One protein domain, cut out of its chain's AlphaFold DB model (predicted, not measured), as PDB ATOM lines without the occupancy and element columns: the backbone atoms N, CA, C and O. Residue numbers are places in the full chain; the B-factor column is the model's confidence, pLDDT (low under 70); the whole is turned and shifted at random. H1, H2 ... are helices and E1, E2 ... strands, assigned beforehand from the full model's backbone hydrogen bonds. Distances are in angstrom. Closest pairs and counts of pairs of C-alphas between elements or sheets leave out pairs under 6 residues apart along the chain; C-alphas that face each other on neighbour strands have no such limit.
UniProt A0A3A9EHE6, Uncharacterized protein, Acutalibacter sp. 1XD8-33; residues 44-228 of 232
ATOM      1  N   ALA A  44     -27.235  -7.846  17.788       90.94
ATOM      2  CA  ALA A  44     -28.034  -8.166  16.607       90.94
ATOM      3  C   ALA A  44     -28.146  -9.686  16.389       90.94
ATOM      4  O   ALA A  44     -29.230 -10.204  16.105       90.94
ATOM      5  N   THR A  45     -27.042 -10.414  16.566       92.19
ATOM      6  CA  THR A  45     -27.004 -11.875  16.457       92.19
ATOM      7  C   THR A  45     -27.871 -12.519  17.535       92.19
ATOM      8  O   THR A  45     -28.752 -13.310  17.204       92.19
ATOM      9  N   LEU A  46     -27.695 -12.138  18.802       94.44
ATOM     10  CA  LEU A  46     -28.493 -12.647  19.924       94.44
ATOM     11  C   LEU A  46     -29.979 -12.306  19.770       94.44
ATOM     12  O   LEU A  46     -30.827 -13.179  19.960       94.44
ATOM     13  N   TYR A  47     -30.294 -11.074  19.350       95.19
ATOM     14  CA  TYR A  47     -31.658 -10.653  19.034       95.19
ATOM     15  C   TYR A  47     -32.297 -11.588  18.002       95.19
ATOM     16  O   TYR A  47     -33.373 -12.132  18.256       95.19
ATOM     17  N   SER A  48     -31.614 -11.821  16.874       94.69
ATOM     18  CA  SER A  48     -32.123 -12.660  15.783       94.69
ATOM     19  C   SER A  48     -32.276 -14.132  16.180       94.69
ATOM     20  O   SER A  48     -33.273 -14.756  15.828       94.69
ATOM     21  N   GLN A  49     -31.342 -14.669  16.971       96.25
ATOM     22  CA  GLN A  49     -31.413 -16.031  17.504       96.25
ATOM     23  C   GLN A  49     -32.603 -16.200  18.447       96.25
ATOM     24  O   GLN A  49     -33.339 -17.178  18.344       96.25
ATOM     25  N   GLY A  50     -32.835 -15.243  19.350       97.25
ATOM     26  CA  GLY A  50     -33.997 -15.308  20.230       97.25
ATOM     27  C   GLY A  50     -35.318 -15.144  19.471       97.25
ATOM     28  O   GLY A  50     -36.284 -15.823  19.808       97.25
ATOM     29  N   LEU A  51     -35.346 -14.349  18.395       97.06
ATOM     30  CA  LEU A  51     -36.518 -14.229  17.525       97.06
ATOM     31  C   LEU A  51     -36.817 -15.529  16.759       97.06
ATOM     32  O   LEU A  51     -37.975 -15.927  16.651       97.06
ATOM     33  N   GLU A  52     -35.789 -16.234  16.279       97.81
ATOM     34  CA  GLU A  52     -35.939 -17.570  15.682       97.81
ATOM     35  C   GLU A  52     -36.559 -18.557  16.685       97.81
ATOM     36  O   GLU A  52     -37.480 -19.305  16.351       97.81
ATOM     37  N   MET A  53     -36.093 -18.534  17.938       98.50
ATOM     38  CA  MET A  53     -36.649 -19.380  18.997       98.50
ATOM     39  C   MET A  53     -38.098 -19.010  19.334       98.50
ATOM     40  O   MET A  53     -38.904 -19.912  19.555       98.50
ATOM     41  N   ALA A  54     -38.444 -17.718  19.342       98.12
ATOM     42  CA  ALA A  54     -39.821 -17.254  19.512       98.12
ATOM     43  C   ALA A  54     -40.734 -17.756  18.381       98.12
ATOM     44  O   ALA A  54     -41.827 -18.242  18.655       98.12
ATOM     45  N   GLY A  55     -40.256 -17.751  17.132       97.94
ATOM     46  CA  GLY A  55     -40.988 -18.324  15.997       97.94
ATOM     47  C   GLY A  55     -41.230 -19.833  16.130       97.94
ATOM     48  O   GLY A  55     -42.301 -20.326  15.783       97.94
ATOM     49  N   LEU A  56     -40.280 -20.587  16.695       98.44
ATOM     50  CA  LEU A  56     -40.503 -22.010  16.971       98.44
ATOM     51  C   LEU A  56     -41.495 -22.228  18.128       98.44
ATOM     52  O   LEU A  56     -42.291 -23.163  18.084       98.44
ATOM     53  N   LEU A  57     -41.474 -21.373  19.154       98.38
ATOM     54  CA  LEU A  57     -42.479 -21.391  20.221       98.38
ATOM     55  C   LEU A  57     -43.886 -21.095  19.672       98.38
ATOM     56  O   LEU A  57     -44.839 -21.774  20.054       98.38
ATOM     57  N   GLU A  58     -44.006 -20.141  18.747       98.06
ATOM     58  CA  GLU A  58     -45.236 -19.863  18.000       98.06
ATOM     59  C   GLU A  58     -45.705 -21.101  17.218       98.06
ATOM     60  O   GLU A  58     -46.870 -21.491  17.317       98.06
ATOM     61  N   GLU A  59     -44.812 -21.779  16.489       98.31
ATOM     62  CA  GLU A  59     -45.156 -23.015  15.773       98.31
ATOM     63  C   GLU A  59     -45.663 -24.110  16.730       98.31
ATOM     64  O   GLU A  59     -46.629 -24.807  16.417       98.31
ATOM     65  N   MET A  60     -45.057 -24.243  17.918       98.06
ATOM     66  CA  MET A  60     -45.479 -25.216  18.932       98.06
ATOM     67  C   MET A  60     -46.917 -24.985  19.405       98.06
ATOM     68  O   MET A  60     -47.683 -25.946  19.479       98.06
ATOM     69  N   VAL A  61     -47.294 -23.742  19.728       97.31
ATOM     70  CA  VAL A  61     -48.647 -23.429  20.234       97.31
ATOM     71  C   VAL A  61     -49.708 -23.454  19.138       97.31
ATOM     72  O   VAL A  61     -50.867 -23.722  19.429       97.31
ATOM     73  N   ASN A  62     -49.314 -23.266  17.877       97.44
ATOM     74  CA  ASN A  62     -50.200 -23.397  16.718       97.44
ATOM     75  C   ASN A  62     -50.264 -24.834  16.155       97.44
ATOM     76  O   ASN A  62     -50.956 -25.092  15.167       97.44
ATOM     77  N   SER A  63     -49.544 -25.789  16.754       97.94
ATOM     78  CA  SER A  63     -49.509 -27.184  16.315       97.94
ATOM     79  C   SER A  63     -50.288 -28.084  17.268       97.94
ATOM     80  O   SER A  63     -49.753 -28.634  18.230       97.94
ATOM     81  N   GLU A  64     -51.552 -28.338  16.932       96.50
ATOM     82  CA  GLU A  64     -52.401 -29.293  17.659       96.50
ATOM     83  C   GLU A  64     -51.739 -30.670  17.820       96.50
ATOM     84  O   GLU A  64     -51.818 -31.291  18.876       96.50
ATOM     85  N   GLN A  65     -51.012 -31.127  16.796       97.62
ATOM     86  CA  GLN A  65     -50.295 -32.405  16.827       97.62
ATOM     87  C   GLN A  65     -49.166 -32.411  17.862       97.62
ATOM     88  O   GLN A  65     -48.929 -33.432  18.508       97.62
ATOM     89  N   TYR A  66     -48.461 -31.286  18.010       97.94
ATOM     90  CA  TYR A  66     -47.436 -31.125  19.032       97.94
ATOM     91  C   TYR A  66     -48.066 -31.107  20.426       97.94
ATOM     92  O   TYR A  66     -47.642 -31.863  21.301       97.94
ATOM     93  N   LEU A  67     -49.109 -30.298  20.627       97.50
ATOM     94  CA  LEU A  67     -49.774 -30.167  21.921       97.50
ATOM     95  C   LEU A  67     -50.386 -31.495  22.390       97.50
ATOM     96  O   LEU A  67     -50.173 -31.877  23.540       97.50
ATOM     97  N   ASP A  68     -51.043 -32.241  21.497       96.44
ATOM     98  CA  ASP A  68     -51.584 -33.576  21.785       96.44
ATOM     99  C   ASP A  68     -50.504 -34.587  22.181       96.44
ATOM    100  O   ASP A  68     -50.728 -35.446  23.041       96.44
ATOM    101  N   LEU A  69     -49.324 -34.502  21.558       97.62
ATOM    102  CA  LEU A  69     -48.192 -35.359  21.898       97.62
ATOM    103  C   LEU A  69     -47.627 -35.016  23.281       97.62
ATOM    104  O   LEU A  69     -47.238 -35.917  24.028       97.62
ATOM    105  N   MET A  70     -47.554 -33.727  23.608       97.50
ATOM    106  CA  MET A  70     -46.886 -33.243  24.813       97.50
ATOM    107  C   MET A  70     -47.769 -33.283  26.061       97.50
ATOM    108  O   MET A  70     -47.255 -33.486  27.161       97.50
ATOM    109  N   SER A  71     -49.085 -33.100  25.928       95.25
ATOM    110  CA  SER A  71     -50.007 -33.157  27.061       95.25
ATOM    111  C   SER A  71     -51.438 -33.463  26.634       95.25
ATOM    112  O   SER A  71     -52.034 -32.761  25.826       95.25
ATOM    113  N   THR A  72     -52.051 -34.450  27.287       93.75
ATOM    114  CA  THR A  72     -53.494 -34.722  27.171       93.75
ATOM    115  C   THR A  72     -54.314 -34.037  28.269       93.75
ATOM    116  O   THR A  72     -55.508 -34.300  28.399       93.75
ATOM    117  N   ALA A  73     -53.683 -33.242  29.139       97.31
ATOM    118  CA  ALA A  73     -54.365 -32.577  30.244       97.31
ATOM    119  C   ALA A  73     -55.014 -31.276  29.758       97.31
ATOM    120  O   ALA A  73     -54.312 -30.305  29.478       97.31
ATOM    121  N   GLU A  74     -56.349 -31.244  29.719       96.56
ATOM    122  CA  GLU A  74     -57.131 -30.070  29.297       96.56
ATOM    123  C   GLU A  74     -56.745 -28.802  30.069       96.56
ATOM    124  O   GLU A  74     -56.637 -27.738  29.477       96.56
ATOM    125  N   SER A  75     -56.450 -28.911  31.369       97.50
ATOM    126  CA  SER A  75     -56.042 -27.760  32.184       97.50
ATOM    127  C   SER A  75     -54.705 -27.147  31.761       97.50
ATOM    128  O   SER A  75     -54.527 -25.946  31.907       97.50
ATOM    129  N   VAL A  76     -53.776 -27.945  31.224       97.38
ATOM    130  CA  VAL A  76     -52.508 -27.446  30.668       97.38
ATOM    131  C   VAL A  76     -52.742 -26.844  29.285       97.38
ATOM    132  O   VAL A  76     -52.186 -25.793  28.981       97.38
ATOM    133  N   ARG A  77     -53.592 -27.473  28.460       96.94
ATOM    134  CA  ARG A  77     -53.935 -26.958  27.125       96.94
ATOM    135  C   ARG A  77     -54.657 -25.610  27.207       96.94
ATOM    136  O   ARG A  77     -54.268 -24.689  26.502       96.94
ATOM    137  N   ALA A  78     -55.585 -25.454  28.150       97.31
ATOM    138  CA  ALA A  78     -56.327 -24.214  28.380       97.31
ATOM    139  C   ALA A  78     -55.436 -23.004  28.724       97.31
ATOM    140  O   ALA A  78     -55.819 -21.868  28.465       97.31
ATOM    141  N   VAL A  79     -54.244 -23.224  29.294       97.56
ATOM    142  CA  VAL A  79     -53.277 -22.138  29.541       97.56
ATOM    143  C   VAL A  79     -52.657 -21.630  28.233       97.56
ATOM    144  O   VAL A  79     -52.297 -20.459  28.150       97.56
ATOM    145  N   LEU A  80     -52.516 -22.494  27.226       96.94
ATOM    146  CA  LEU A  80     -51.872 -22.178  25.947       96.94
ATOM    147  C   LEU A  80     -52.859 -21.667  24.890       96.94
ATOM    148  O   LEU A  80     -52.434 -20.952  23.990       96.94
ATOM    149  N   GLU A  81     -54.155 -21.980  25.013       95.75
ATOM    150  CA  GLU A  81     -55.216 -21.527  24.094       95.75
ATOM    151  C   GLU A  81     -55.171 -20.022  23.770       95.75
ATOM    152  O   GLU A  81     -55.310 -19.677  22.597       95.75
ATOM    153  N   PRO A  82     -54.936 -19.099  24.729       94.81
ATOM    154  CA  PRO A  82     -54.874 -17.675  24.411       94.81
ATOM    155  C   PRO A  82     -53.761 -17.301  23.427       94.81
ATOM    156  O   PRO A  82     -53.877 -16.261  22.787       94.81
ATOM    157  N   LEU A  83     -52.704 -18.115  23.317       95.56
ATOM    158  CA  LEU A  83     -51.534 -17.864  22.468       95.56
ATOM    159  C   LEU A  83     -51.746 -18.304  21.014       95.56
ATOM    160  O   LEU A  83     -50.953 -17.936  20.148       95.56
ATOM    161  N   GLU A  84     -52.783 -19.099  20.735       95.06
ATOM    162  CA  GLU A  84     -53.075 -19.574  19.384       95.06
ATOM    163  C   GLU A  84     -53.347 -18.386  18.446       95.06
ATOM    164  O   GLU A  84     -54.158 -17.503  18.730       95.06
ATOM    165  N   GLY A  85     -52.646 -18.350  17.312       93.50
ATOM    166  CA  GLY A  85     -52.757 -17.284  16.318       93.50
ATOM    167  C   GLY A  85     -52.151 -15.932  16.712       93.50
ATOM    168  O   GLY A  85     -52.292 -14.984  15.936       93.50
ATOM    169  N   GLN A  86     -51.490 -15.814  17.870       94.12
ATOM    170  CA  GLN A  86     -50.706 -14.622  18.211       94.12
ATOM    171  C   GLN A  86     -49.413 -14.556  17.377       94.12
ATOM    172  O   GLN A  86     -48.839 -15.586  17.028       94.12
ATOM    173  N   ASP A  87     -48.964 -13.337  17.065       93.81
ATOM    174  CA  ASP A  87     -47.752 -13.072  16.277       93.81
ATOM    175  C   ASP A  87     -46.555 -12.821  17.203       93.81
ATOM    176  O   ASP A  87     -46.511 -11.807  17.904       93.81
ATOM    177  N   PHE A  88     -45.568 -13.722  17.175       95.56
ATOM    178  CA  PHE A  88     -44.327 -13.595  17.945       95.56
ATOM    179  C   PHE A  88     -43.125 -13.194  17.077       95.56
ATOM    180  O   PHE A  88     -41.988 -13.148  17.559       95.56
ATOM    181  N   SER A  89     -43.353 -12.847  15.807       93.69
ATOM    182  CA  SER A  89     -42.302 -12.470  14.857       93.69
ATOM    183  C   SER A  89     -41.855 -11.008  14.967       93.69
ATOM    184  O   SER A  89     -40.832 -10.628  14.390       93.69
ATOM    185  N   ARG A  90     -42.608 -10.166  15.692       92.81
ATOM    186  CA  ARG A  90     -42.367  -8.716  15.787       92.81
ATOM    187  C   ARG A  90     -42.536  -8.194  17.220       92.81
ATOM    188  O   ARG A  90     -43.611  -7.695  17.551       92.81
ATOM    189  N   PRO A  91     -41.495  -8.283  18.066       94.62
ATOM    190  CA  PRO A  91     -41.527  -7.653  19.382       94.62
ATOM    191  C   PRO A  91     -41.638  -6.124  19.251       94.62
ATOM    192  O   PRO A  91     -41.074  -5.528  18.332       94.62
ATOM    193  N   GLU A  92     -42.352  -5.489  20.178       93.44
ATOM    194  CA  GLU A  92     -42.420  -4.027  20.308       93.44
ATOM    195  C   GLU A  92     -41.177  -3.474  21.009       93.44
ATOM    196  O   GLU A  92     -40.661  -2.424  20.635       93.44
ATOM    197  N   SER A  93     -40.681  -4.203  22.008       94.25
ATOM    198  CA  SER A  93     -39.465  -3.873  22.748       94.25
ATOM    199  C   SER A  93     -38.732  -5.149  23.151       94.25
ATOM    200  O   SER A  93     -39.339  -6.210  23.346       94.25
ATOM    201  N   VAL A  94     -37.408  -5.053  23.263       95.94
ATOM    202  CA  VAL A  94     -36.561  -6.145  23.749       95.94
ATOM    203  C   VAL A  94     -35.630  -5.610  24.816       95.94
ATOM    204  O   VAL A  94     -34.958  -4.605  24.607       95.94
ATOM    205  N   TYR A  95     -35.563  -6.306  25.945       95.50
ATOM    206  CA  TYR A  95     -34.688  -5.939  27.051       95.50
ATOM    207  C   TYR A  95     -33.699  -7.053  27.344       95.50
ATOM    208  O   TYR A  95     -34.078  -8.223  27.423       95.50
ATOM    209  N   ARG A  96     -32.441  -6.686  27.564       94.62
ATOM    210  CA  ARG A  96     -31.398  -7.550  28.103       94.62
ATOM    211  C   ARG A  96     -31.285  -7.329  29.600       94.62
ATOM    212  O   ARG A  96     -31.113  -6.208  30.065       94.62
ATOM    213  N   VAL A  97     -31.314  -8.434  30.328       92.38
ATOM    214  CA  VAL A  97     -31.031  -8.505  31.755       92.38
ATOM    215  C   VAL A  97     -29.745  -9.293  31.958       92.38
ATOM    216  O   VAL A  97     -29.651 -10.456  31.552       92.38
ATOM    217  N   THR A  98     -28.751  -8.676  32.591       90.06
ATOM    218  CA  THR A  98     -27.518  -9.350  33.017       90.06
ATOM    219  C   THR A  98     -27.408  -9.356  34.534       90.06
ATOM    220  O   THR A  98     -27.891  -8.457  35.223       90.06
ATOM    221  N   PHE A  99     -26.776 -10.405  35.055       83.88
ATOM    222  CA  PHE A  99     -26.500 -10.559  36.478       83.88
ATOM    223  C   PHE A  99     -24.994 -10.555  36.676       83.88
ATOM    224  O   PHE A  99     -24.290 -11.391  36.099       83.88
ATOM    225  N   SER A 100     -24.500  -9.674  37.541       79.75
ATOM    226  CA  SER A 100     -23.113  -9.769  37.973       79.75
ATOM    227  C   SER A 100     -22.876 -11.111  38.685       79.75
ATOM    228  O   SER A 100     -23.759 -11.667  39.350       79.75
ATOM    229  N   GLN A 101     -21.660 -11.657  38.577       72.62
ATOM    230  CA  GLN A 101     -21.318 -12.874  39.326       72.62
ATOM    231  C   GLN A 101     -21.434 -12.674  40.845       72.62
ATOM    232  O   GLN A 101     -21.703 -13.634  41.562       72.62
ATOM    233  N   GLU A 102     -21.252 -11.442  41.323       75.44
ATOM    234  CA  GLU A 102     -21.394 -11.085  42.735       75.44
ATOM    235  C   GLU A 102     -22.852 -11.200  43.198       75.44
ATOM    236  O   GLU A 102     -23.089 -11.779  44.255       75.44
ATOM    237  N   VAL A 103     -23.822 -10.767  42.382       76.62
ATOM    238  CA  VAL A 103     -25.263 -10.908  42.667       76.62
ATOM    239  C   VAL A 103     -25.691 -12.370  42.705       76.62
ATOM    240  O   VAL A 103     -26.380 -12.815  43.620       76.62
ATOM    241  N   LEU A 104     -25.256 -13.171  41.733       72.94
ATOM    242  CA  LEU A 104     -25.601 -14.594  41.751       72.94
ATOM    243  C   LEU A 104     -24.974 -15.317  42.957       72.94
ATOM    244  O   LEU A 104     -25.560 -16.266  43.485       72.94
ATOM    245  N   ALA A 105     -23.802 -14.867  43.416       71.94
ATOM    246  CA  ALA A 105     -23.152 -15.400  44.607       71.94
ATOM    247  C   ALA A 105     -23.800 -14.935  45.918       71.94
ATOM    248  O   ALA A 105     -23.914 -15.739  46.852       71.94
ATOM    249  N   SER A 106     -24.259 -13.683  46.001       73.00
ATOM    250  CA  SER A 106     -24.966 -13.169  47.177       73.00
ATOM    251  C   SER A 106     -26.297 -13.888  47.375       73.00
ATOM    252  O   SER A 106     -26.565 -14.345  48.480       73.00
ATOM    253  N   LEU A 107     -27.059 -14.124  46.305       70.00
ATOM    254  CA  LEU A 107     -28.321 -14.872  46.352       70.00
ATOM    255  C   LEU A 107     -28.155 -16.299  46.874       70.00
ATOM    256  O   LEU A 107     -28.952 -16.780  47.680       70.00
ATOM    257  N   ALA A 108     -27.100 -16.989  46.441       69.75
ATOM    258  CA  ALA A 108     -26.787 -18.308  46.975       69.75
ATOM    259  C   ALA A 108     -26.446 -18.240  48.474       69.75
ATOM    260  O   ALA A 108     -26.931 -19.056  49.261       69.75
ATOM    261  N   SER A 109     -25.680 -17.222  48.873       66.38
ATOM    262  CA  SER A 109     -25.254 -17.012  50.260       66.38
ATOM    263  C   SER A 109     -26.420 -16.641  51.187       66.38
ATOM    264  O   SER A 109     -26.478 -17.122  52.318       66.38
ATOM    265  N   GLU A 110     -27.387 -15.853  50.711       68.19
ATOM    266  CA  GLU A 110     -28.641 -15.549  51.417       68.19
ATOM    267  C   GLU A 110     -29.503 -16.800  51.625       68.19
ATOM    268  O   GLU A 110     -30.116 -16.971  52.678       68.19
ATOM    269  N   GLY A 111     -29.462 -17.739  50.675       63.34
ATOM    270  CA  GLY A 111     -30.024 -19.084  50.811       63.34
ATOM    271  C   GLY A 111     -29.240 -20.021  51.744       63.34
ATOM    272  O   GLY A 111     -29.524 -21.218  51.770       63.34
ATOM    273  N   ALA A 112     -28.259 -19.503  52.493       61.62
ATOM    274  CA  ALA A 112     -27.323 -20.245  53.340       61.62
ATOM    275  C   ALA A 112     -26.433 -21.251  52.582       61.62
ATOM    276  O   ALA A 112     -25.970 -22.234  53.167       61.62
ATOM    277  N   VAL A 113     -26.178 -21.014  51.291       71.50
ATOM    278  CA  VAL A 113     -25.268 -21.816  50.465       71.50
ATOM    279  C   VAL A 113     -24.009 -21.010  50.166       71.50
ATOM    280  O   VAL A 113     -24.037 -20.065  49.382       71.50
ATOM    281  N   ASP A 114     -22.879 -21.413  50.744       77.56
ATOM    282  CA  ASP A 114     -21.579 -20.859  50.365       77.56
ATOM    283  C   ASP A 114     -21.104 -21.500  49.048       77.56
ATOM    284  O   ASP A 114     -20.700 -22.665  49.000       77.56
ATOM    285  N   LEU A 115     -21.161 -20.740  47.949       78.75
ATOM    286  CA  LEU A 115     -20.728 -21.222  46.632       78.75
ATOM    287  C   LEU A 115     -19.231 -21.548  46.569       78.75
ATOM    288  O   LEU A 115     -18.817 -22.286  45.668       78.75
ATOM    289  N   GLU A 116     -18.409 -21.016  47.475       81.94
ATOM    290  CA  GLU A 116     -16.978 -21.324  47.521       81.94
ATOM    291  C   GLU A 116     -16.692 -22.735  48.049       81.94
ATOM    292  O   GLU A 116     -15.630 -23.290  47.761       81.94
ATOM    293  N   GLU A 117     -17.657 -23.379  48.715       85.88
ATOM    294  CA  GLU A 117     -17.555 -24.799  49.075       85.88
ATOM    295  C   GLU A 117     -17.676 -25.724  47.853       85.88
ATOM    296  O   GLU A 117     -17.209 -26.870  47.870       85.88
ATOM    297  N   PHE A 118     -18.269 -25.248  46.753       87.25
ATOM    298  CA  PHE A 118     -18.365 -26.023  45.524       87.25
ATOM    299  C   PHE A 118     -17.080 -25.971  44.698       87.25
ATOM    300  O   PHE A 118     -16.453 -24.932  44.499       87.25
ATOM    301  N   SER A 119     -16.738 -27.112  44.087       90.00
ATOM    302  CA  SER A 119     -15.709 -27.145  43.041       90.00
ATOM    303  C   SER A 119     -16.035 -26.155  41.914       90.00
ATOM    304  O   SER A 119     -17.202 -25.971  41.570       90.00
ATOM    305  N   ARG A 120     -15.013 -25.575  41.270       84.81
ATOM    306  CA  ARG A 120     -15.199 -24.614  40.165       84.81
ATOM    307  C   ARG A 120     -16.189 -25.093  39.081       84.81
ATOM    308  O   ARG A 120     -17.027 -24.285  38.682       84.81
ATOM    309  N   PRO A 121     -16.154 -26.361  38.610       85.56
ATOM    310  CA  PRO A 121     -17.143 -26.847  37.644       85.56
ATOM    311  C   PRO A 121     -18.571 -26.870  38.200       85.56
ATOM    312  O   PRO A 121     -19.494 -26.443  37.511       85.56
ATOM    313  N   LEU A 122     -18.754 -27.321  39.446       86.38
ATOM    314  CA  LEU A 122     -20.068 -27.368  40.091       86.38
ATOM    315  C   LEU A 122     -20.609 -25.962  40.365       86.38
ATOM    316  O   LEU A 122     -21.774 -25.709  40.093       86.38
ATOM    317  N   ARG A 123     -19.767 -25.031  40.818       85.44
ATOM    318  CA  ARG A 123     -20.152 -23.629  40.999       85.44
ATOM    319  C   ARG A 123     -20.642 -23.009  39.690       85.44
ATOM    320  O   ARG A 123     -21.715 -22.418  39.673       85.44
ATOM    321  N   LYS A 124     -19.913 -23.207  38.580       80.31
ATOM    322  CA  LYS A 124     -20.353 -22.744  37.249       80.31
ATOM    323  C   LYS A 124     -21.710 -23.355  36.873       80.31
ATOM    324  O   LYS A 124     -22.583 -22.641  36.395       80.31
ATOM    325  N   PHE A 125     -21.890 -24.656  37.110       83.50
ATOM    326  CA  PHE A 125     -23.151 -25.352  36.848       83.50
ATOM    327  C   PHE A 125     -24.318 -24.830  37.704       83.50
ATOM    328  O   PHE A 125     -25.416 -24.653  37.190       83.50
ATOM    329  N   VAL A 126     -24.098 -24.562  38.995       84.81
ATOM    330  CA  VAL A 126     -25.127 -24.039  39.909       84.81
ATOM    331  C   VAL A 126     -25.551 -22.635  39.500       84.81
ATOM    332  O   VAL A 126     -26.744 -22.409  39.328       84.81
ATOM    333  N   LEU A 127     -24.596 -21.728  39.269       79.94
ATOM    334  CA  LEU A 127     -24.876 -20.363  38.803       79.94
ATOM    335  C   LEU A 127     -25.677 -20.373  37.496       79.94
ATOM    336  O   LEU A 127     -26.676 -19.673  37.353       79.94
ATOM    337  N   HIS A 128     -25.278 -21.242  36.567       78.94
ATOM    338  CA  HIS A 128     -25.993 -21.447  35.316       78.94
ATOM    339  C   HIS A 128     -27.425 -21.951  35.539       78.94
ATOM    340  O   HIS A 128     -28.379 -21.426  34.964       78.94
ATOM    341  N   ARG A 129     -27.596 -22.942  36.415       83.94
ATOM    342  CA  ARG A 129     -28.914 -23.479  36.747       83.94
ATOM    343  C   ARG A 129     -29.803 -22.453  37.450       83.94
ATOM    344  O   ARG A 129     -31.001 -22.459  37.188       83.94
ATOM    345  N   MET A 130     -29.244 -21.589  38.298       82.81
ATOM    346  CA  MET A 130     -29.981 -20.498  38.945       82.81
ATOM    347  C   MET A 130     -30.546 -19.536  37.901       82.81
ATOM    348  O   MET A 130     -31.755 -19.312  37.884       82.81
ATOM    349  N   GLN A 131     -29.716 -19.064  36.968       80.88
ATOM    350  CA  GLN A 131     -30.166 -18.181  35.892       80.88
ATOM    351  C   GLN A 131     -31.255 -18.837  35.024       80.88
ATOM    352  O   GLN A 131     -32.317 -18.259  34.815       80.88
ATOM    353  N   ASN A 132     -31.051 -20.088  34.599       82.00
ATOM    354  CA  ASN A 132     -32.048 -20.814  33.805       82.00
ATOM    355  C   ASN A 132     -33.341 -21.125  34.576       82.00
ATOM    356  O   ASN A 132     -34.367 -21.415  33.965       82.00
ATOM    357  N   SER A 133     -33.310 -21.105  35.911       87.50
ATOM    358  CA  SER A 133     -34.495 -21.367  36.731       87.50
ATOM    359  C   SER A 133     -35.433 -20.169  36.853       87.50
ATOM    360  O   SER A 133     -36.573 -20.364  37.270       87.50
ATOM    361  N   VAL A 134     -34.998 -18.965  36.454       87.88
ATOM    362  CA  VAL A 134     -35.802 -17.734  36.537       87.88
ATOM    363  C   VAL A 134     -37.150 -17.919  35.840       87.88
ATOM    364  O   VAL A 134     -38.181 -17.639  36.440       87.88
ATOM    365  N   LEU A 135     -37.183 -18.499  34.638       88.56
ATOM    366  CA  LEU A 135     -38.434 -18.705  33.898       88.56
ATOM    367  C   LEU A 135     -39.410 -19.622  34.632       88.56
ATOM    368  O   LEU A 135     -40.589 -19.309  34.779       88.56
ATOM    369  N   SER A 136     -38.906 -20.755  35.123       91.31
ATOM    370  CA  SER A 136     -39.703 -21.701  35.902       91.31
ATOM    371  C   SER A 136     -40.194 -21.065  37.198       91.31
ATOM    372  O   SER A 136     -41.347 -21.259  37.566       91.31
ATOM    373  N   MET A 137     -39.349 -20.280  37.871       90.00
ATOM    374  CA  MET A 137     -39.725 -19.542  39.071       90.00
ATOM    375  C   MET A 137     -40.871 -18.572  38.770       90.00
ATOM    376  O   MET A 137     -41.885 -18.617  39.463       90.00
ATOM    377  N   LEU A 138     -40.753 -17.753  37.724       90.62
ATOM    378  CA  LEU A 138     -41.787 -16.793  37.342       90.62
ATOM    379  C   LEU A 138     -43.097 -17.493  36.965       90.62
ATOM    380  O   LEU A 138     -44.136 -17.192  37.547       90.62
ATOM    381  N   ASN A 139     -43.052 -18.493  36.083       94.00
ATOM    382  CA  ASN A 139     -44.246 -19.237  35.674       94.00
ATOM    383  C   ASN A 139     -44.891 -20.021  36.825       94.00
ATOM    384  O   ASN A 139     -46.114 -20.131  36.876       94.00
ATOM    385  N   SER A 140     -44.105 -20.498  37.796       92.88
ATOM    386  CA  SER A 140     -44.644 -21.182  38.979       92.88
ATOM    387  C   SER A 140     -45.501 -20.283  39.875       92.88
ATOM    388  O   SER A 140     -46.365 -20.798  40.585       92.88
ATOM    389  N   ARG A 141     -45.324 -18.951  39.817       90.75
ATOM    390  CA  ARG A 141     -46.136 -17.991  40.590       90.75
ATOM    391  C   ARG A 141     -47.617 -18.037  40.197       90.75
ATOM    392  O   ARG A 141     -48.463 -17.747  41.036       90.75
ATOM    393  N   ALA A 142     -47.925 -18.446  38.965       93.12
ATOM    394  CA  ALA A 142     -49.291 -18.603  38.464       93.12
ATOM    395  C   ALA A 142     -49.866 -20.024  38.637       93.12
ATOM    396  O   ALA A 142     -51.026 -20.259  38.313       93.12
ATOM    397  N   GLY A 143     -49.093 -20.960  39.199       96.06
ATOM    398  CA  GLY A 143     -49.551 -22.312  39.515       96.06
ATOM    399  C   GLY A 143     -48.865 -23.420  38.716       96.06
ATOM    400  O   GLY A 143     -47.988 -23.192  37.879       96.06
ATOM    401  N   ALA A 144     -49.248 -24.661  39.024       96.62
ATOM    402  CA  ALA A 144     -48.615 -25.856  38.472       96.62
ATOM    403  C   ALA A 144     -48.952 -26.059  36.989       96.62
ATOM    404  O   ALA A 144     -48.088 -26.468  36.217       96.62
ATOM    405  N   GLU A 145     -50.181 -25.743  36.587       97.75
ATOM    406  CA  GLU A 145     -50.651 -25.811  35.206       97.75
ATOM    407  C   GLU A 145     -49.871 -24.840  34.314       97.75
ATOM    408  O   GLU A 145     -49.392 -25.244  33.258       97.75
ATOM    409  N   THR A 146     -49.647 -23.604  34.773       97.50
ATOM    410  CA  THR A 146     -48.845 -22.604  34.054       97.50
ATOM    411  C   THR A 146     -47.388 -23.025  33.915       97.50
ATOM    412  O   THR A 146     -46.801 -22.920  32.836       97.50
ATOM    413  N   LEU A 147     -46.801 -23.568  34.984       97.06
ATOM    414  CA  LEU A 147     -45.452 -24.122  34.926       97.06
ATOM    415  C   LEU A 147     -45.361 -25.302  33.945       97.06
ATOM    416  O   LEU A 147     -44.388 -25.401  33.197       97.06
ATOM    417  N   ALA A 148     -46.358 -26.188  33.933       97.69
ATOM    418  CA  ALA A 148     -46.409 -27.323  33.018       97.69
ATOM    419  C   ALA A 148     -46.564 -26.869  31.559       97.69
ATOM    420  O   ALA A 148     -45.827 -27.355  30.705       97.69
ATOM    421  N   ALA A 149     -47.450 -25.906  31.293       97.69
ATOM    422  CA  ALA A 149     -47.659 -25.307  29.976       97.69
ATOM    423  C   ALA A 149     -46.363 -24.693  29.423       97.69
ATOM    424  O   ALA A 149     -45.927 -25.039  28.328       97.69
ATOM    425  N   ALA A 150     -45.669 -23.879  30.223       96.31
ATOM    426  CA  ALA A 150     -44.371 -23.332  29.834       96.31
ATOM    427  C   ALA A 150     -43.307 -24.425  29.619       96.31
ATOM    428  O   ALA A 150     -42.483 -24.326  28.714       96.31
ATOM    429  N   SER A 151     -43.327 -25.488  30.428       95.81
ATOM    430  CA  SER A 151     -42.352 -26.583  30.319       95.81
ATOM    431  C   SER A 151     -42.528 -27.405  29.040       95.81
ATOM    432  O   SER A 151     -41.532 -27.822  28.452       95.81
ATOM    433  N   ILE A 152     -43.769 -27.650  28.602       96.31
ATOM    434  CA  ILE A 152     -44.019 -28.339  27.328       96.31
ATOM    435  C   ILE A 152     -43.763 -27.434  26.118       96.31
ATOM    436  O   ILE A 152     -43.511 -27.948  25.034       96.31
ATOM    437  N   CYS A 153     -43.766 -26.113  26.296       95.81
ATOM    438  CA  CYS A 153     -43.410 -25.121  25.282       95.81
ATOM    439  C   CYS A 153     -42.063 -24.468  25.620       95.81
ATOM    440  O   CYS A 153     -41.986 -23.268  25.863       95.81
ATOM    441  N   THR A 154     -40.997 -25.272  25.666       96.31
ATOM    442  CA  THR A 154     -39.619 -24.801  25.859       96.31
ATOM    443  C   THR A 154     -38.758 -25.205  24.665       96.31
ATOM    444  O   THR A 154     -38.752 -26.366  24.257       96.31
ATOM    445  N   VAL A 155     -37.984 -24.259  24.139       97.31
ATOM    446  CA  VAL A 155     -37.006 -24.477  23.069       97.31
ATOM    447  C   VAL A 155     -35.601 -24.374  23.651       97.31
ATOM    448  O   VAL A 155     -35.277 -23.402  24.329       97.31
ATOM    449  N   SER A 156     -34.741 -25.343  23.347       95.62
ATOM    450  CA  SER A 156     -33.319 -25.312  23.704       95.62
ATOM    451  C   SER A 156     -32.467 -25.405  22.445       95.62
ATOM    452  O   SER A 156     -32.651 -26.325  21.650       95.62
ATOM    453  N   GLN A 157     -31.520 -24.484  22.281       96.00
ATOM    454  CA  GLN A 157     -30.633 -24.423  21.118       96.00
ATOM    455  C   GLN A 157     -29.166 -24.277  21.521       96.00
ATOM    456  O   GLN A 157     -28.828 -23.883  22.639       96.00
ATOM    457  N   THR A 158     -28.275 -24.640  20.600       94.75
ATOM    458  CA  THR A 158     -26.827 -24.438  20.722       94.75
ATOM    459  C   THR A 158     -26.308 -23.795  19.445       94.75
ATOM    460  O   THR A 158     -26.568 -24.297  18.357       94.75
ATOM    461  N   TYR A 159     -25.552 -22.713  19.592       93.06
ATOM    462  CA  TYR A 159     -25.025 -21.914  18.496       93.06
ATOM    463  C   TYR A 159     -23.495 -21.963  18.480       93.06
ATOM    464  O   TYR A 159     -22.832 -21.812  19.511       93.06
ATOM    465  N   GLU A 160     -22.932 -22.154  17.287       91.44
ATOM    466  CA  GLU A 160     -21.493 -22.063  17.019       91.44
ATOM    467  C   GLU A 160     -21.103 -20.596  16.767       91.44
ATOM    468  O   GLU A 160     -20.782 -20.196  15.651       91.44
ATOM    469  N   VAL A 161     -21.186 -19.785  17.822       87.75
ATOM    470  CA  VAL A 161     -20.781 -18.369  17.862       87.75
ATOM    471  C   VAL A 161     -19.726 -18.161  18.947       87.75
ATOM    472  O   VAL A 161     -19.526 -19.032  19.804       87.75
ATOM    473  N   GLU A 162     -19.033 -17.021  18.923       86.19
ATOM    474  CA  GLU A 162     -18.131 -16.660  20.012       86.19
ATOM    475  C   GLU A 162     -18.897 -16.551  21.337       86.19
ATOM    476  O   GLU A 162     -20.065 -16.169  21.381       86.19
ATOM    477  N   ASN A 163     -18.232 -16.905  22.438       86.12
ATOM    478  CA  ASN A 163     -18.824 -16.771  23.764       86.12
ATOM    479  C   ASN A 163     -19.094 -15.292  24.080       86.12
ATOM    480  O   ASN A 163     -18.247 -14.432  23.844       86.12
ATOM    481  N   ILE A 164     -20.241 -15.023  24.697       87.50
ATOM    482  CA  ILE A 164     -20.614 -13.692  25.187       87.50
ATOM    483  C   ILE A 164     -19.812 -13.337  26.451       87.50
ATOM    484  O   ILE A 164     -19.364 -14.239  27.161       87.50
ATOM    485  N   PRO A 165     -19.592 -12.052  26.775       82.81
ATOM    486  CA  PRO A 165     -18.830 -11.679  27.970       82.81
ATOM    487  C   PRO A 165     -19.513 -12.143  29.264       82.81
ATOM    488  O   PRO A 165     -18.850 -12.633  30.181       82.81
ATOM    489  N   GLU A 166     -20.839 -12.041  29.309       83.50
ATOM    490  CA  GLU A 166     -21.673 -12.402  30.450       83.50
ATOM    491  C   GLU A 166     -22.916 -13.131  29.961       83.50
ATOM    492  O   GLU A 166     -23.421 -12.846  28.878       83.50
ATOM    493  N   ASN A 167     -23.411 -14.080  30.754       88.12
ATOM    494  CA  ASN A 167     -24.694 -14.695  30.454       88.12
ATOM    495  C   ASN A 167     -25.806 -13.640  30.567       88.12
ATOM    496  O   ASN A 167     -25.760 -12.774  31.439       88.12
ATOM    497  N   ALA A 168     -26.834 -13.765  29.738       91.38
ATOM    498  CA  ALA A 168     -27.889 -12.766  29.640       91.38
ATOM    499  C   ALA A 168     -29.263 -13.422  29.515       91.38
ATOM    500  O   ALA A 168     -29.387 -14.539  29.014       91.38
ATOM    501  N   ILE A 169     -30.297 -12.724  29.966       93.75
ATOM    502  CA  ILE A 169     -31.691 -13.073  29.714       93.75
ATOM    503  C   ILE A 169     -32.298 -11.963  28.867       93.75
ATOM    504  O   ILE A 169     -32.228 -10.797  29.234       93.75
ATOM    505  N   PHE A 170     -32.883 -12.327  27.737       95.88
ATOM    506  CA  PHE A 170     -33.583 -11.419  26.847       95.88
ATOM    507  C   PHE A 170     -35.084 -11.589  27.056       95.88
ATOM    508  O   PHE A 170     -35.583 -12.714  27.088       95.88
ATOM    509  N   PHE A 171     -35.790 -10.475  27.192       96.00
ATOM    510  CA  PHE A 171     -37.243 -10.418  27.273       96.00
ATOM    511  C   PHE A 171     -37.772  -9.729  26.024       96.00
ATOM    512  O   PHE A 171     -37.456  -8.566  25.787       96.00
ATOM    513  N   TYR A 172     -38.561 -10.456  25.244       96.44
ATOM    514  CA  TYR A 172     -39.222  -9.979  24.038       96.44
ATOM    515  C   TYR A 172     -40.671  -9.667  24.395       96.44
ATOM    516  O   TYR A 172     -41.419 -10.579  24.754       96.44
ATOM    517  N   PHE A 173     -41.048  -8.394  24.337       95.25
ATOM    518  CA  PHE A 173     -42.401  -7.931  24.635       95.25
ATOM    519  C   PHE A 173     -43.173  -7.676  23.352       95.25
ATOM    520  O   PHE A 173     -42.613  -7.191  22.368       95.25
ATOM    521  N   TYR A 174     -44.466  -7.972  23.383       93.19
ATOM    522  CA  TYR A 174     -45.349  -7.920  22.227       93.19
ATOM    523  C   TYR A 174     -46.616  -7.127  22.576       93.19
ATOM    524  O   TYR A 174     -47.038  -7.178  23.730       93.19
ATOM    525  N   PRO A 175     -47.249  -6.437  21.610       87.25
ATOM    526  CA  PRO A 175     -48.388  -5.559  21.894       87.25
ATOM    527  C   PRO A 175     -49.600  -6.259  22.525       87.25
ATOM    528  O   PRO A 175     -50.246  -5.704  23.406       87.25
ATOM    529  N   ASP A 176     -49.907  -7.477  22.070       84.25
ATOM    530  CA  ASP A 176     -51.124  -8.217  22.440       84.25
ATOM    531  C   ASP A 176     -50.814  -9.675  22.843       84.25
ATOM    532  O   ASP A 176     -51.675 -10.552  22.757       84.25
ATOM    533  N   ALA A 177     -49.570  -9.954  23.243       90.44
ATOM    534  CA  ALA A 177     -49.090 -11.303  23.533       90.44
ATOM    535  C   ALA A 177     -48.193 -11.342  24.772       90.44
ATOM    536  O   ALA A 177     -47.553 -10.354  25.135       90.44
ATOM    537  N   CYS A 178     -48.131 -12.500  25.436       93.06
ATOM    538  CA  CYS A 178     -47.259 -12.652  26.597       93.06
ATOM    539  C   CYS A 178     -45.776 -12.548  26.190       93.06
ATOM    540  O   CYS A 178     -45.421 -12.953  25.077       93.06
ATOM    541  N   PRO A 179     -44.881 -12.092  27.081       95.62
ATOM    542  CA  PRO A 179     -43.469 -11.997  26.740       95.62
ATOM    543  C   PRO A 179     -42.838 -13.365  26.467       95.62
ATOM    544  O   PRO A 179     -43.175 -14.369  27.105       95.62
ATOM    545  N   VAL A 180     -41.842 -13.390  25.584       96.94
ATOM    546  CA  VAL A 180     -40.935 -14.534  25.420       96.94
ATOM    547  C   VAL A 180     -39.636 -14.239  26.156       96.94
ATOM    548  O   VAL A 180     -39.044 -13.172  25.997       96.94
ATOM    549  N   MET A 181     -39.176 -15.193  26.966       96.12
ATOM    550  CA  MET A 181     -37.917 -15.085  27.698       96.12
ATOM    551  C   MET A 181     -36.883 -16.027  27.088       96.12
ATOM    552  O   MET A 181     -37.127 -17.230  27.018       96.12
ATOM    553  N   VAL A 182     -35.716 -15.502  26.709       96.88
ATOM    554  CA  VAL A 182     -34.599 -16.270  26.141       96.88
ATOM    555  C   VAL A 182     -33.359 -16.112  27.014       96.88
ATOM    556  O   VAL A 182     -32.808 -15.027  27.145       96.88
ATOM    557  N   SER A 183     -32.900 -17.194  27.635       94.56
ATOM    558  CA  SER A 183     -31.667 -17.209  28.432       94.56
ATOM    559  C   SER A 183     -30.499 -17.691  27.589       94.56
ATOM    560  O   SER A 183     -30.525 -18.830  27.129       94.56
ATOM    561  N   PHE A 184     -29.472 -16.857  27.444       93.38
ATOM    562  CA  PHE A 184     -28.210 -17.169  26.782       93.38
ATOM    563  C   PHE A 184     -27.097 -17.386  27.803       93.38
ATOM    564  O   PHE A 184     -26.896 -16.584  28.722       93.38
ATOM    565  N   HIS A 185     -26.321 -18.451  27.618       89.25
ATOM    566  CA  HIS A 185     -25.195 -18.762  28.489       89.25
ATOM    567  C   HIS A 185     -24.059 -19.472  27.760       89.25
ATOM    568  O   HIS A 185     -24.256 -20.272  26.842       89.25
ATOM    569  N   ASN A 186     -22.838 -19.225  28.226       87.88
ATOM    570  CA  ASN A 186     -21.642 -19.813  27.633       87.88
ATOM    571  C   ASN A 186     -21.450 -21.283  28.023       87.88
ATOM    572  O   ASN A 186     -21.208 -21.624  29.193       87.88
ATOM    573  N   GLY A 187     -21.434 -22.147  27.009       83.06
ATOM    574  CA  GLY A 187     -20.962 -23.522  27.089       83.06
ATOM    575  C   GLY A 187     -19.435 -23.616  27.191       83.06
ATOM    576  O   GLY A 187     -18.747 -22.701  27.648       83.06
ATOM    577  N   THR A 188     -18.877 -24.772  26.819       80.19
ATOM    578  CA  THR A 188     -17.409 -24.954  26.798       80.19
ATOM    579  C   THR A 188     -16.787 -24.377  25.524       80.19
ATOM    580  O   THR A 188     -15.679 -23.854  25.576       80.19
ATOM    581  N   ALA A 189     -17.500 -24.461  24.399       82.88
ATOM    582  CA  ALA A 189     -17.051 -23.997  23.085       82.88
ATOM    583  C   ALA A 189     -18.231 -23.564  22.188       82.88
ATOM    584  O   ALA A 189     -18.137 -23.629  20.970       82.88
ATOM    585  N   SER A 190     -19.368 -23.221  22.793       89.56
ATOM    586  CA  SER A 190     -20.599 -22.870  22.085       89.56
ATOM    587  C   SER A 190     -21.467 -21.999  22.981       89.56
ATOM    588  O   SER A 190     -21.434 -22.148  24.208       89.56
ATOM    589  N   LEU A 191     -22.301 -21.166  22.373       92.31
ATOM    590  CA  LEU A 191     -23.374 -20.486  23.079       92.31
ATOM    591  C   LEU A 191     -24.575 -21.425  23.181       92.31
ATOM    592  O   LEU A 191     -24.876 -22.171  22.253       92.31
ATOM    593  N   GLN A 192     -25.248 -21.433  24.318       92.94
ATOM    594  CA  GLN A 192     -26.465 -22.207  24.525       92.94
ATOM    595  C   GLN A 192     -27.600 -21.253  24.870       92.94
ATOM    596  O   GLN A 192     -27.378 -20.261  25.564       92.94
ATOM    597  N   ALA A 193     -28.803 -21.576  24.404       94.94
ATOM    598  CA  ALA A 193     -29.986 -20.761  24.622       94.94
ATOM    599  C   ALA A 193     -31.179 -21.609  25.063       94.94
ATOM    600  O   ALA A 193     -31.343 -22.743  24.607       94.94
ATOM    601  N   ASN A 194     -32.016 -21.057  25.939       95.44
ATOM    602  CA  ASN A 194     -33.306 -21.637  26.311       95.44
ATOM    603  C   ASN A 194     -34.390 -20.571  26.220       95.44
ATOM    604  O   ASN A 194     -34.234 -19.517  26.832       95.44
ATOM    605  N   ALA A 195     -35.473 -20.861  25.509       97.12
ATOM    606  CA  ALA A 195     -36.607 -19.969  25.346       97.12
ATOM    607  C   ALA A 195     -37.895 -20.622  25.848       97.12
ATOM    608  O   ALA A 195     -38.115 -21.808  25.605       97.12
ATOM    609  N   ALA A 196     -38.751 -19.848  26.509       96.62
ATOM    610  CA  ALA A 196     -40.148 -20.216  26.737       96.62
ATOM    611  C   ALA A 196     -41.006 -18.959  26.940       96.62
ATOM    612  O   ALA A 196     -40.492 -17.856  27.149       96.62
ATOM    613  N   PHE A 197     -42.322 -19.146  26.922       96.94
ATOM    614  CA  PHE A 197     -43.280 -18.091  27.237       96.94
ATOM    615  C   PHE A 197     -43.283 -17.734  28.728       96.94
ATOM    616  O   PHE A 197     -43.176 -18.606  29.600       96.94
ATOM    617  N   LEU A 198     -43.476 -16.450  29.027       95.00
ATOM    618  CA  LEU A 198     -43.758 -15.952  30.367       95.00
ATOM    619  C   LEU A 198     -45.276 -15.848  30.574       95.00
ATOM    620  O   LEU A 198     -45.897 -14.814  30.361       95.00
ATOM    621  N   LEU A 199     -45.870 -16.947  31.027       95.00
ATOM    622  CA  LEU A 199     -47.317 -17.167  31.110       95.00
ATOM    623  C   LEU A 199     -47.948 -16.699  32.428       95.00
ATOM    624  O   LEU A 199     -49.158 -16.784  32.609       95.00
ATOM    625  N   SER A 200     -47.135 -16.262  33.389       88.88
ATOM    626  CA  SER A 200     -47.620 -15.878  34.722       88.88
ATOM    627  C   SER A 200     -48.353 -14.536  34.781       88.88
ATOM    628  O   SER A 200     -48.884 -14.200  35.838       88.88
ATOM    629  N   GLY A 201     -48.330 -13.751  33.700       81.38
ATOM    630  CA  GLY A 201     -48.811 -12.366  33.694       81.38
ATOM    631  C   GLY A 201     -47.930 -11.403  34.507       81.38
ATOM    632  O   GLY A 201     -48.285 -10.248  34.705       81.38
ATOM    633  N   ALA A 202     -46.765 -11.854  34.991       73.12
ATOM    634  CA  ALA A 202     -45.892 -11.046  35.846       73.12
ATOM    635  C   ALA A 202     -45.329  -9.791  35.153       73.12
ATOM    636  O   ALA A 202     -44.857  -8.893  35.841       73.12
ATOM    637  N   LEU A 203     -45.350  -9.748  33.817       80.00
ATOM    638  CA  LEU A 203     -44.782  -8.677  32.997       80.00
ATOM    639  C   LEU A 203     -45.633  -8.440  31.733       80.00
ATOM    640  O   LEU A 203     -45.121  -8.503  30.623       80.00
ATOM    641  N   GLU A 204     -46.946  -8.243  31.871       68.25
ATOM    642  CA  GLU A 204     -47.827  -8.016  30.706       68.25
ATOM    643  C   GLU A 204     -47.528  -6.698  29.970       68.25
ATOM    644  O   GLU A 204     -47.699  -6.630  28.757       68.25
ATOM    645  N   GLU A 205     -47.012  -5.678  30.665       70.12
ATOM    646  CA  GLU A 205     -46.578  -4.414  30.059       70.12
ATOM    647  C   GLU A 205     -45.043  -4.315  30.063       70.12
ATOM    648  O   GLU A 205     -44.397  -4.299  31.116       70.12
ATOM    649  N   GLY A 206     -44.448  -4.255  28.867       72.00
ATOM    650  CA  GLY A 206     -43.002  -4.172  28.679       72.00
ATOM    651  C   GLY A 206     -42.440  -2.810  29.061       72.00
ATOM    652  O   GLY A 206     -42.569  -1.842  28.316       72.00
ATOM    653  N   SER A 207     -41.771  -2.733  30.210       80.31
ATOM    654  CA  SER A 207     -40.972  -1.567  30.583       80.31
ATOM    655  C   SER A 207     -39.714  -1.979  31.338       80.31
ATOM    656  O   SER A 207     -39.730  -2.944  32.108       80.31
ATOM    657  N   ALA A 208     -38.642  -1.199  31.174       83.88
ATOM    658  CA  ALA A 208     -37.436  -1.349  31.989       83.88
ATOM    659  C   ALA A 208     -37.774  -1.344  33.489       83.88
ATOM    660  O   ALA A 208     -37.306  -2.207  34.221       83.88
ATOM    661  N   GLY A 209     -38.667  -0.446  33.926       85.19
ATOM    662  CA  GLY A 209     -39.075  -0.339  35.329       85.19
ATOM    663  C   GLY A 209     -39.767  -1.594  35.876       85.19
ATOM    664  O   GLY A 209     -39.488  -1.987  37.003       85.19
ATOM    665  N   ALA A 210     -40.614  -2.262  35.085       86.75
ATOM    666  CA  ALA A 210     -41.259  -3.510  35.504       86.75
ATOM    667  C   ALA A 210     -40.247  -4.658  35.663       86.75
ATOM    668  O   ALA A 210     -40.344  -5.458  36.593       86.75
ATOM    669  N   LEU A 211     -39.245  -4.724  34.779       89.12
ATOM    670  CA  LEU A 211     -38.146  -5.683  34.896       89.12
ATOM    671  C   LEU A 211     -37.241  -5.366  36.090       89.12
ATOM    672  O   LEU A 211     -36.892  -6.269  36.843       89.12
ATOM    673  N   GLU A 212     -36.887  -4.099  36.290       88.38
ATOM    674  CA  GLU A 212     -36.107  -3.652  37.447       88.38
ATOM    675  C   GLU A 212     -36.823  -3.979  38.761       88.38
ATOM    676  O   GLU A 212     -36.190  -4.495  39.676       88.38
ATOM    677  N   GLU A 213     -38.136  -3.749  38.847       86.81
ATOM    678  CA  GLU A 213     -38.950  -4.116  40.011       86.81
ATOM    679  C   GLU A 213     -38.973  -5.635  40.216       86.81
ATOM    680  O   GLU A 213     -38.757  -6.117  41.330       86.81
ATOM    681  N   LEU A 214     -39.151  -6.408  39.140       84.62
ATOM    682  CA  LEU A 214     -39.142  -7.867  39.211       84.62
ATOM    683  C   LEU A 214     -37.809  -8.418  39.730       84.62
ATOM    684  O   LEU A 214     -37.790  -9.392  40.485       84.62
ATOM    685  N   PHE A 215     -36.702  -7.804  39.315       83.62
ATOM    686  CA  PHE A 215     -35.359  -8.203  39.713       83.62
ATOM    687  C   PHE A 215     -34.814  -7.414  40.908       83.62
ATOM    688  O   PHE A 215     -33.681  -7.648  41.321       83.62
ATOM    689  N   GLN A 216     -35.614  -6.551  41.539       80.31
ATOM    690  CA  GLN A 216     -35.186  -5.766  42.697       80.31
ATOM    691  C   GLN A 216     -34.783  -6.665  43.874       80.31
ATOM    692  O   GLN A 216     -33.852  -6.346  44.615       80.31
ATOM    693  N   GLU A 217     -35.440  -7.820  44.015       68.50
ATOM    694  CA  GLU A 217     -35.115  -8.845  45.016       68.50
ATOM    695  C   GLU A 217     -33.691  -9.409  44.855       68.50
ATOM    696  O   GLU A 217     -33.155  -9.989  45.794       68.50
ATOM    697  N   PHE A 218     -33.057  -9.217  43.692       70.44
ATOM    698  CA  PHE A 218     -31.709  -9.696  43.387       70.44
ATOM    699  C   PHE A 218     -30.615  -8.688  43.799       70.44
ATOM    700  O   PHE A 218     -29.436  -9.036  43.793       70.44
ATOM    701  N   GLY A 219     -30.984  -7.474  44.225       68.75
ATOM    702  CA  GLY A 219     -30.066  -6.472  44.776       68.75
ATOM    703  C   GLY A 219     -29.282  -5.656  43.738       68.75
ATOM    704  O   GLY A 219     -29.570  -5.664  42.542       68.75
ATOM    705  N   GLU A 220     -28.288  -4.898  44.216       68.06
ATOM    706  CA  GLU A 220     -27.418  -4.074  43.364       68.06
ATOM    707  C   GLU A 220     -26.531  -4.973  42.480       68.06
ATOM    708  O   GLU A 220     -25.738  -5.759  42.995       68.06
ATOM    709  N   GLY A 221     -26.647  -4.857  41.151       75.25
ATOM    710  CA  GLY A 221     -25.843  -5.622  40.179       75.25
ATOM    711  C   GLY A 221     -26.644  -6.448  39.165       75.25
ATOM    712  O   GLY A 221     -26.047  -7.228  38.418       75.25
ATOM    713  N   VAL A 222     -27.968  -6.279  39.138       85.62
ATOM    714  CA  VAL A 222     -28.777  -6.567  37.951       85.62
ATOM    715  C   VAL A 222     -28.794  -5.331  37.062       85.62
ATOM    716  O   VAL A 222     -29.074  -4.231  37.538       85.62
ATOM    717  N   THR A 223     -28.507  -5.518  35.779       89.88
ATOM    718  CA  THR A 223     -28.586  -4.453  34.777       89.88
ATOM    719  C   THR A 223     -29.710  -4.778  33.807       89.88
ATOM    720  O   THR A 223     -29.766  -5.898  33.300       89.88
ATOM    721  N   VAL A 224     -30.586  -3.805  33.553       92.44
ATOM    722  CA  VAL A 224     -31.651  -3.885  32.550       92.44
ATOM    723  C   VAL A 224     -31.353  -2.864  31.459       92.44
ATOM    724  O   VAL A 224     -31.207  -1.675  31.734       92.44
ATOM    725  N   GLU A 225     -31.246  -3.328  30.221       93.19
ATOM    726  CA  GLU A 225     -30.951  -2.494  29.057       93.19
ATOM    727  C   GLU A 225     -31.961  -2.779  27.954       93.19
ATOM    728  O   GLU A 225     -32.147  -3.929  27.559       93.19
ATOM    729  N   GLU A 226     -32.608  -1.737  27.445       94.00
ATOM    730  CA  GLU A 226     -33.417  -1.841  26.234       94.00
ATOM    731  C   GLU A 226     -32.495  -1.926  25.013       94.00
ATOM    732  O   GLU A 226     -31.542  -1.153  24.887       94.00
ATOM    733  N   LEU A 227     -32.757  -2.881  24.124       92.88
ATOM    734  CA  LEU A 227     -32.024  -3.027  22.875       92.88
ATOM    735  C   LEU A 227     -32.632  -2.148  21.789       92.88
ATOM    736  O   LEU A 227     -33.848  -2.115  21.600       92.88
ATOM    737  N   GLU A 228     -31.766  -1.531  20.987       88.25
ATOM    738  CA  GLU A 228     -32.179  -0.973  19.704       88.25
ATOM    739  C   GLU A 228     -32.551  -2.125  18.762       88.25
ATOM    740  O   GLU A 228     -31.695  -2.905  18.338       88.25
TER     741      GLU A 228
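What this domain is: This is residues 44 to 228 of the 232 residues of an uncharacterized protein of Acutalibacter sp. 1XD8-33 (UniProt A0A3A9EHE6). A twisted sheet of six strands lies between helices, with H1 packed on one face and H5 and H7 over parts of the other. H2, H3 and H6 gather toward one end of the sheet, and H4 lies toward the opposite end. The printed part has 185 residues with seven named helices and six named strands, in the order H1 H2 H3 E1 H4 H5 H6 E2 E3 E4 E5 H7 E6. The sheet runs E2 E5 E4 E3 E1 E6, all antiparallel, and the class is mixed, helices and strands, in three layers. The whole is compact, with a radius of gyration of the C-alphas of 16.5 A and spans of 47 by 35 by 34 A.

How they stand to each other: H1, residues 44 to 61, is on the sheet; C-alphas 50 and 182, the latter in E4, residues 177 to 186, are the closest of H1 and E4, at 6.0 A. H1 only just touches H2, residues 64 to 70, with 3 pairs of C-alphas within 8 A, only at the corner, closest at Met 60 and Tyr 66, 6.2 A. H1 touches H3, residues 74 to 83, only at their ends, closest at C-alphas 61 and 83, 6.7 A. H3 touches H6, residues 144 to 152, closest at C-alphas 76 and 145, 5.2 A; both only graze the sheet. E1, residues 93 to 99, has as neighbours E6, residues 222 to 226, with N 96 and O 225 at 2.8 A, and E3, residues 168 to 174, with N 97 and O 169 at 2.8 A. H4, residues 101 to 110, only just touches H5, residues 120 to 140, with 3 pairs of C-alphas within 8 A, closest at C-alphas 104 and 127, 6.5 A; residues 127 to 130 alone of H5 take part. H5 runs along the strands at a height over the sheet of 10.2 A, on the opposite face from H1. The hairpins E3 and E4, with N 170 and O 182 at 2.8 A, and E4 and E5, residues 191 to 197, with N 183 and O 194 at 2.8 A, form a meander, each strand the antiparallel neighbour of the one before. E2, residues 154 to 159, beside E5 with N 157 and O 193 at 2.9 A, makes with them a Greek key, its first strand the neighbour of its fourth. H7, residues 208 to 214, is on the same face as H5, slantwise to E1 at 38 degrees on the local plane. Every O i to N i+4 pair is within hydrogen-bond range in H1, H2, H4, H6 and H7, against 14 of 17 in H5 and 2 of 6 in H3, where 4 of 7 O i to N i+3 pairs are.

Where its parts are: H1 begins at C-alpha 44 (-28.034, -8.166, 16.607) and is 25.9 A long. H5, 29.7 A, has a kink of 37 degrees near residue 134. E4 is 29.0 A long, and E6 ends at C-alpha 226 (-33.417, -1.841, 26.234).

The domain as a whole: The C-alphas farthest apart, of Gly 85 and Glu 117, are 48.7 A apart. The printed part has no cut and no long link. The pLDDT is under 70 at residues 108 to 112, 204, 217 and 219 to 220.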